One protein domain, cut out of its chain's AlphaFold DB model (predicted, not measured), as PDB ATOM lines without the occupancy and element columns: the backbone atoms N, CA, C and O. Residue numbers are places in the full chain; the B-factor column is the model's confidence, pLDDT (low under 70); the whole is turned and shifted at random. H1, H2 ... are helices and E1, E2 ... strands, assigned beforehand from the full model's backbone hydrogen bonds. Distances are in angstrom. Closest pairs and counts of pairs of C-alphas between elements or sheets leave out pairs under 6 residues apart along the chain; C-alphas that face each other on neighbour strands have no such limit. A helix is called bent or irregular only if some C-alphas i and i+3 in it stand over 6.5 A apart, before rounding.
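This is residues 19 to 66 of the 67 residues of an uncharacterized protein of Campylobacter lari (UniProt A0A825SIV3). Three short helices are set round two strands that run through the middle without pairing into a sheet, in one open winding of the chain. H1 and H2 lie towards opposite ends of the longest axis, E1 and the link after it run across between them, H3 makes a corner with H2, and E2 folds back past the middle on another level. The printed part has 48 residues with three named helices and two named strands, in the order H1, E1, H2, H3, E2, and its class is mixed, helices and strands. It is only just compact, close to loose, with a radius of gyration of the C-alphas of 11.3 A and spans of 30 by 25 by 14 A.

H1, residues 20 to 24, comes closest to E1, residues 29 to 33, at the C-alphas of Leu 24 and Leu 31, 7.1 A apart. H2, residues 41 to 47, is apart from H1 and from E1. H3, residues 51 to 58, is close to H2 but not clearly touching, the closest C-alphas being those of Glu 47 and Asn 53, 7.0 A apart. Their lines are about perpendicular, at 81 degrees. The closest C-alphas of E1 and H3 are those of Thr 32 and Ser 56, 7.1 A apart. E2, residues 62 to 65, is apart from H1 and E1, and only just apart from H2, at 8.1 A. E1 and E2 pair with no named strand. In H1 and H2 every O i to N i+4 pair is within hydrogen-bond range; in H3 2 of 4 are.

H1 begins at C-alpha 20, (-84.421, -52.201, -165.322). E1 is 11.8 A long, H2 10.0 A and H3 11.1 A. H3 is irregular, with C-alphas 52 and 55 7.2 A apart. E2 ends at C-alpha 65, (-75.512, -46.517, -162.328).

The C-alphas of Glu 27 and Ile 42 are the two farthest apart, at 30.8 A. The printed part has no cut and no long link. No printed residue is under 70 in pLDDT.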
ATOM      1  N   GLY A  19     -85.712 -55.982-168.203       88.19
ATOM      2  CA  GLY A  19     -85.004 -55.598-166.985       88.19
ATOM      3  C   GLY A  19     -85.289 -54.155-166.569       88.19
ATOM      4  O   GLY A  19     -86.360 -53.602-166.840       88.19
ATOM      5  N   LEU A  20     -84.296 -53.524-165.939       91.44
ATOM      6  CA  LEU A  20     -84.421 -52.201-165.322       91.44
ATOM      7  C   LEU A  20     -84.905 -51.124-166.308       91.44
ATOM      8  O   LEU A  20     -85.771 -50.316-165.972       91.44
ATOM      9  N   GLN A  21     -84.430 -51.156-167.558       93.44
ATOM     10  CA  GLN A  21     -84.842 -50.171-168.561       93.44
ATOM     11  C   GLN A  21     -86.348 -50.192-168.866       93.44
ATOM     12  O   GLN A  21     -86.888 -49.164-169.262       93.44
ATOM     13  N   LYS A  22     -87.049 -51.321-168.682       93.62
ATOM     14  CA  LYS A  22     -88.501 -51.392-168.905       93.62
ATOM     15  C   LYS A  22     -89.255 -50.594-167.852       93.62
ATOM     16  O   LYS A  22     -90.158 -49.842-168.193       93.62
ATOM     17  N   GLY A  23     -88.846 -50.729-166.590       93.31
ATOM     18  CA  GLY A  23     -89.422 -49.973-165.478       93.31
ATOM     19  C   GLY A  23     -89.142 -48.473-165.579       93.31
ATOM     20  O   GLY A  23     -89.983 -47.671-165.200       93.31
ATOM     21  N   LEU A  24     -87.998 -48.081-166.143       94.50
ATOM     22  CA  LEU A  24     -87.621 -46.672-166.295       94.50
ATOM     23  C   LEU A  24     -88.277 -45.969-167.496       94.50
ATOM     24  O   LEU A  24     -88.349 -44.741-167.512       94.50
ATOM     25  N   ARG A  25     -88.772 -46.706-168.499       94.31
ATOM     26  CA  ARG A  25     -89.471 -46.142-169.671       94.31
ATOM     27  C   ARG A  25     -90.911 -45.741-169.326       94.31
ATOM     28  O   ARG A  25     -91.865 -46.370-169.771       94.31
ATOM     29  N   GLN A  26     -91.041 -44.686-168.530       94.69
ATOM     30  CA  GLN A  26     -92.310 -44.060-168.152       94.69
ATOM     31  C   GLN A  26     -92.642 -42.879-169.082       94.69
ATOM     32  O   GLN A  26     -91.750 -42.298-169.700       94.69
ATOM     33  N   GLU A  27     -93.915 -42.475-169.168       96.00
ATOM     34  CA  GLU A  27     -94.369 -41.397-170.072       96.00
ATOM     35  C   GLU A  27     -93.658 -40.050-169.844       96.00
ATOM     36  O   GLU A  27     -93.445 -39.261-170.773       96.00
ATOM     37  N   ASN A  28     -93.268 -39.785-168.597       97.00
ATOM     38  CA  ASN A  28     -92.578 -38.575-168.164       97.00
ATOM     39  C   ASN A  28     -91.045 -38.716-168.144       97.00
ATOM     40  O   ASN A  28     -90.373 -37.849-167.587       97.00
ATOM     41  N   VAL A  29     -90.484 -39.772-168.741       97.62
ATOM     42  CA  VAL A  29     -89.039 -40.033-168.758       97.62
ATOM     43  C   VAL A  29     -88.519 -40.114-170.192       97.62
ATOM     44  O   VAL A  29     -89.038 -40.847-171.032       97.62
ATOM     45  N   ASN A  30     -87.448 -39.375-170.467       97.31
ATOM     46  CA  ASN A  30     -86.615 -39.538-171.649       97.31
ATOM     47  C   ASN A  30     -85.359 -40.333-171.261       97.31
ATOM     48  O   ASN A  30     -84.393 -39.771-170.742       97.31
ATOM     49  N   LEU A  31     -85.399 -41.652-171.459       97.19
ATOM     50  CA  LEU A  31     -84.330 -42.560-171.040       97.19
ATOM     51  C   LEU A  31     -83.263 -42.724-172.133       97.19
ATOM     52  O   LEU A  31     -83.528 -43.324-173.177       97.19
ATOM     53  N   THR A  32     -82.036 -42.292-171.844       97.56
ATOM     54  CA  THR A  32     -80.829 -42.647-172.604       97.56
ATOM     55  C   THR A  32     -80.128 -43.813-171.909       97.56
ATOM     56  O   THR A  32     -79.563 -43.652-170.831       97.56
ATOM     57  N   ASN A  33     -80.161 -45.001-172.513       96.75
ATOM     58  CA  ASN A  33     -79.488 -46.180-171.968       96.75
ATOM     59  C   ASN A  33     -78.100 -46.338-172.602       96.75
ATOM     60  O   ASN A  33     -78.002 -46.639-173.791       96.75
ATOM     61  N   LEU A  34     -77.051 -46.108-171.811       96.81
ATOM     62  CA  LEU A  34     -75.642 -46.235-172.196       96.81
ATOM     63  C   LEU A  34     -74.984 -47.496-171.604       96.81
ATOM     64  O   LEU A  34     -73.774 -47.670-171.733       96.81
ATOM     65  N   ALA A  35     -75.762 -48.367-170.955       95.69
ATOM     66  CA  ALA A  35     -75.276 -49.618-170.392       95.69
ATOM     67  C   ALA A  35     -74.714 -50.559-171.470       95.69
ATOM     68  O   ALA A  35     -75.226 -50.628-172.593       95.69
ATOM     69  N   LEU A  36     -73.688 -51.331-171.105       95.38
ATOM     70  CA  LEU A  36     -73.097 -52.354-171.961       95.38
ATOM     71  C   LEU A  36     -72.940 -53.662-171.181       95.38
ATOM     72  O   LEU A  36     -72.225 -53.739-170.182       95.38
ATOM     73  N   GLY A  37     -73.623 -54.708-171.648       93.75
ATOM     74  CA  GLY A  37     -73.590 -56.024-171.016       93.75
ATOM     75  C   GLY A  37     -72.179 -56.607-170.964       93.75
ATOM     76  O   GLY A  37     -71.356 -56.336-171.836       93.75
ATOM     77  N   SER A  38     -71.918 -57.422-169.941       93.25
ATOM     78  CA  SER A  38     -70.618 -58.078-169.733       93.25
ATOM     79  C   SER A  38     -69.425 -57.115-169.626       93.25
ATOM     80  O   SER A  38     -68.303 -57.482-169.971       93.25
ATOM     81  N   THR A  39     -69.649 -55.887-169.147       93.75
ATOM     82  CA  THR A  39     -68.584 -54.908-168.889       93.75
ATOM     83  C   THR A  39     -68.567 -54.454-167.436       93.75
ATOM     84  O   THR A  39     -69.520 -54.673-166.692       93.75
ATOM     85  N   THR A  40     -67.447 -53.863-167.023       91.75
ATOM     86  CA  THR A  40     -67.254 -53.310-165.678       91.75
ATOM     87  C   THR A  40     -67.520 -51.805-165.662       91.75
ATOM     88  O   THR A  40     -67.696 -51.167-166.703       91.75
ATOM     89  N   SER A  41     -67.452 -51.198-164.477       94.06
ATOM     90  CA  SER A  41     -67.611 -49.752-164.278       94.06
ATOM     91  C   SER A  41     -66.657 -48.876-165.109       94.06
ATOM     92  O   SER A  41     -66.966 -47.710-165.355       94.06
ATOM     93  N   ILE A  42     -65.534 -49.415-165.602       95.81
ATOM     94  CA  ILE A  42     -64.611 -48.690-166.491       95.81
ATOM     95  C   ILE A  42     -65.296 -48.308-167.809       95.81
ATOM     96  O   ILE A  42     -65.103 -47.196-168.300       95.81
ATOM     97  N   GLN A  43     -66.128 -49.190-168.365       95.94
ATOM     98  CA  GLN A  43     -66.880 -48.887-169.581       95.94
ATOM     99  C   GLN A  43     -67.901 -47.767-169.336       95.94
ATOM    100  O   GLN A  43     -68.009 -46.850-170.149       95.94
ATOM    101  N   ASN A  44     -68.590 -47.784-168.190       95.19
ATOM    102  CA  ASN A  44     -69.510 -46.710-167.798       95.19
ATOM    103  C   ASN A  44     -68.784 -45.360-167.696       95.19
ATOM    104  O   ASN A  44     -69.273 -44.352-168.206       95.19
ATOM    105  N   LEU A  45     -67.589 -45.342-167.092       95.56
ATOM    106  CA  LEU A  45     -66.751 -44.145-167.020       95.56
ATOM    107  C   LEU A  45     -66.332 -43.655-168.414       95.56
ATOM    108  O   LEU A  45     -66.341 -42.451-168.670       95.56
ATOM    109  N   TYR A  46     -65.986 -44.570-169.325       96.56
ATOM    110  CA  TYR A  46     -65.630 -44.215-170.699       96.56
ATOM    111  C   TYR A  46     -66.805 -43.580-171.454       96.56
ATOM    112  O   TYR A  46     -66.616 -42.566-172.127       96.56
ATOM    113  N   GLU A  47     -68.029 -44.096-171.297       97.06
ATOM    114  CA  GLU A  47     -69.221 -43.529-171.942       97.06
ATOM    115  C   GLU A  47     -69.490 -42.068-171.520       97.06
ATOM    116  O   GLU A  47     -69.981 -41.296-172.347       97.06
ATOM    117  N   LEU A  48     -69.079 -41.635-170.319       96.00
ATOM    118  CA  LEU A  48     -69.163 -40.225-169.891       96.00
ATOM    119  C   LEU A  48     -68.276 -39.278-170.715       96.00
ATOM    120  O   LEU A  48     -68.549 -38.080-170.783       96.00
ATOM    121  N   LYS A  49     -67.200 -39.784-171.331       96.38
ATOM    122  CA  LYS A  49     -66.239 -38.981-172.108       96.38
ATOM    123  C   LYS A  49     -66.500 -38.992-173.609       96.38
ATOM    124  O   LYS A  49     -65.880 -38.223-174.337       96.38
ATOM    125  N   ARG A  50     -67.404 -39.842-174.097       97.38
ATOM    126  CA  ARG A  50     -67.663 -39.953-175.536       97.38
ATOM    127  C   ARG A  50     -68.416 -38.737-176.048       97.38
ATOM    128  O   ARG A  50     -69.472 -38.396-175.517       97.38
ATOM    129  N   GLU A  51     -67.923 -38.147-177.133       97.88
ATOM    130  CA  GLU A  51     -68.512 -36.957-177.767       97.88
ATOM    131  C   GLU A  51     -69.998 -37.146-178.093       97.88
ATOM    132  O   GLU A  51     -70.831 -36.307-177.758       97.88
ATOM    133  N   ARG A  52     -70.355 -38.316-178.638       97.69
ATOM    134  CA  ARG A  52     -71.743 -38.665-178.986       97.69
ATOM    135  C   ARG A  52     -72.718 -38.667-177.796       97.69
ATOM    136  O   ARG A  52     -73.918 -38.555-178.016       97.69
ATOM    137  N   ASN A  53     -72.220 -38.788-176.562       98.00
ATOM    138  CA  ASN A  53     -73.043 -38.817-175.350       98.00
ATOM    139  C   ASN A  53     -73.095 -37.454-174.645       98.00
ATOM    140  O   ASN A  53     -73.913 -37.280-173.746       98.00
ATOM    141  N   GLN A  54     -72.261 -36.478-175.034       97.50
ATOM    142  CA  GLN A  54     -72.116 -35.218-174.290       97.50
ATOM    143  C   GLN A  54     -73.423 -34.435-174.200       97.50
ATOM    144  O   GLN A  54     -73.701 -33.838-173.166       97.50
ATOM    145  N   LYS A  55     -74.266 -34.487-175.237       97.69
ATOM    146  CA  LYS A  55     -75.597 -33.878-175.182       97.69
ATOM    147  C   LYS A  55     -76.442 -34.484-174.056       97.69
ATOM    148  O   LYS A  55     -76.905 -33.759-173.183       97.69
ATOM    149  N   SER A  56     -76.583 -35.811-174.044       97.50
ATOM    150  CA  SER A  56     -77.362 -36.515-173.023       97.50
ATOM    151  C   SER A  56     -76.783 -36.354-171.620       97.50
ATOM    152  O   SER A  56     -77.557 -36.348-170.677       97.50
ATOM    153  N   ILE A  57     -75.459 -36.223-171.473       97.69
ATOM    154  CA  ILE A  57     -74.792 -36.003-170.179       97.69
ATOM    155  C   ILE A  57     -74.982 -34.569-169.670       97.69
ATOM    156  O   ILE A  57     -75.230 -34.381-168.485       97.69
ATOM    157  N   ASN A  58     -74.897 -33.559-170.537       97.25
ATOM    158  CA  ASN A  58     -75.022 -32.154-170.130       97.25
ATOM    159  C   ASN A  58     -76.473 -31.735-169.845       97.25
ATOM    160  O   ASN A  58     -76.700 -30.800-169.083       97.25
ATOM    161  N   GLU A  59     -77.451 -32.408-170.455       97.12
ATOM    162  CA  GLU A  59     -78.886 -32.126-170.297       97.12
ATOM    163  C   GLU A  59     -79.575 -33.059-169.279       97.12
ATOM    164  O   GLU A  59     -80.805 -33.055-169.176       97.12
ATOM    165  N   VAL A  60     -78.814 -33.903-168.570       97.94
ATOM    166  CA  VAL A  60     -79.362 -34.942-167.688       97.94
ATOM    167  C   VAL A  60     -79.919 -34.361-166.387       97.94
ATOM    168  O   VAL A  60     -79.273 -33.551-165.728       97.94
ATOM    169  N   ASP A  61     -81.099 -34.828-165.977       98.31
ATOM    170  CA  ASP A  61     -81.667 -34.534-164.656       98.31
ATOM    171  C   ASP A  61     -81.238 -35.584-163.611       98.31
ATOM    172  O   ASP A  61     -81.122 -35.281-162.424       98.31
ATOM    173  N   LEU A  62     -81.027 -36.835-164.043       97.62
ATOM    174  CA  LEU A  62     -80.658 -37.969-163.192       97.62
ATOM    175  C   LEU A  62     -79.761 -38.977-163.927       97.62
ATOM    176  O   LEU A  62     -80.111 -39.468-165.002       97.62
ATOM    177  N   ILE A  63     -78.651 -39.362-163.296       97.25
ATOM    178  CA  ILE A  63     -77.827 -40.504-163.713       97.25
ATOM    179  C   ILE A  63     -78.085 -41.671-162.756       97.25
ATOM    180  O   ILE A  63     -77.977 -41.518-161.541       97.25
ATOM    181  N   ILE A  64     -78.396 -42.841-163.310       96.06
ATOM    182  CA  ILE A  64     -78.500 -44.115-162.589       96.06
ATOM    183  C   ILE A  64     -77.312 -44.977-163.012       96.06
ATOM    184  O   ILE A  64     -77.031 -45.085-164.205       96.06
ATOM    185  N   THR A  65     -76.619 -45.592-162.052       94.62
ATOM    186  CA  THR A  65     -75.512 -46.517-162.328       94.62
ATOM    187  C   THR A  65     -75.673 -47.822-161.554       94.62
ATOM    188  O   THR A  65     -75.954 -47.792-160.357       94.62
ATOM    189  N   ASP A  66     -75.456 -48.951-162.229       85.69
ATOM    190  CA  ASP A  66     -75.233 -50.270-161.616       85.69
ATOM    191  C   ASP A  66     -73.837 -50.821-161.985       85.69
ATOM    192  O   ASP A  66     -73.188 -50.305-162.905       85.69
TER     193      ASP A  66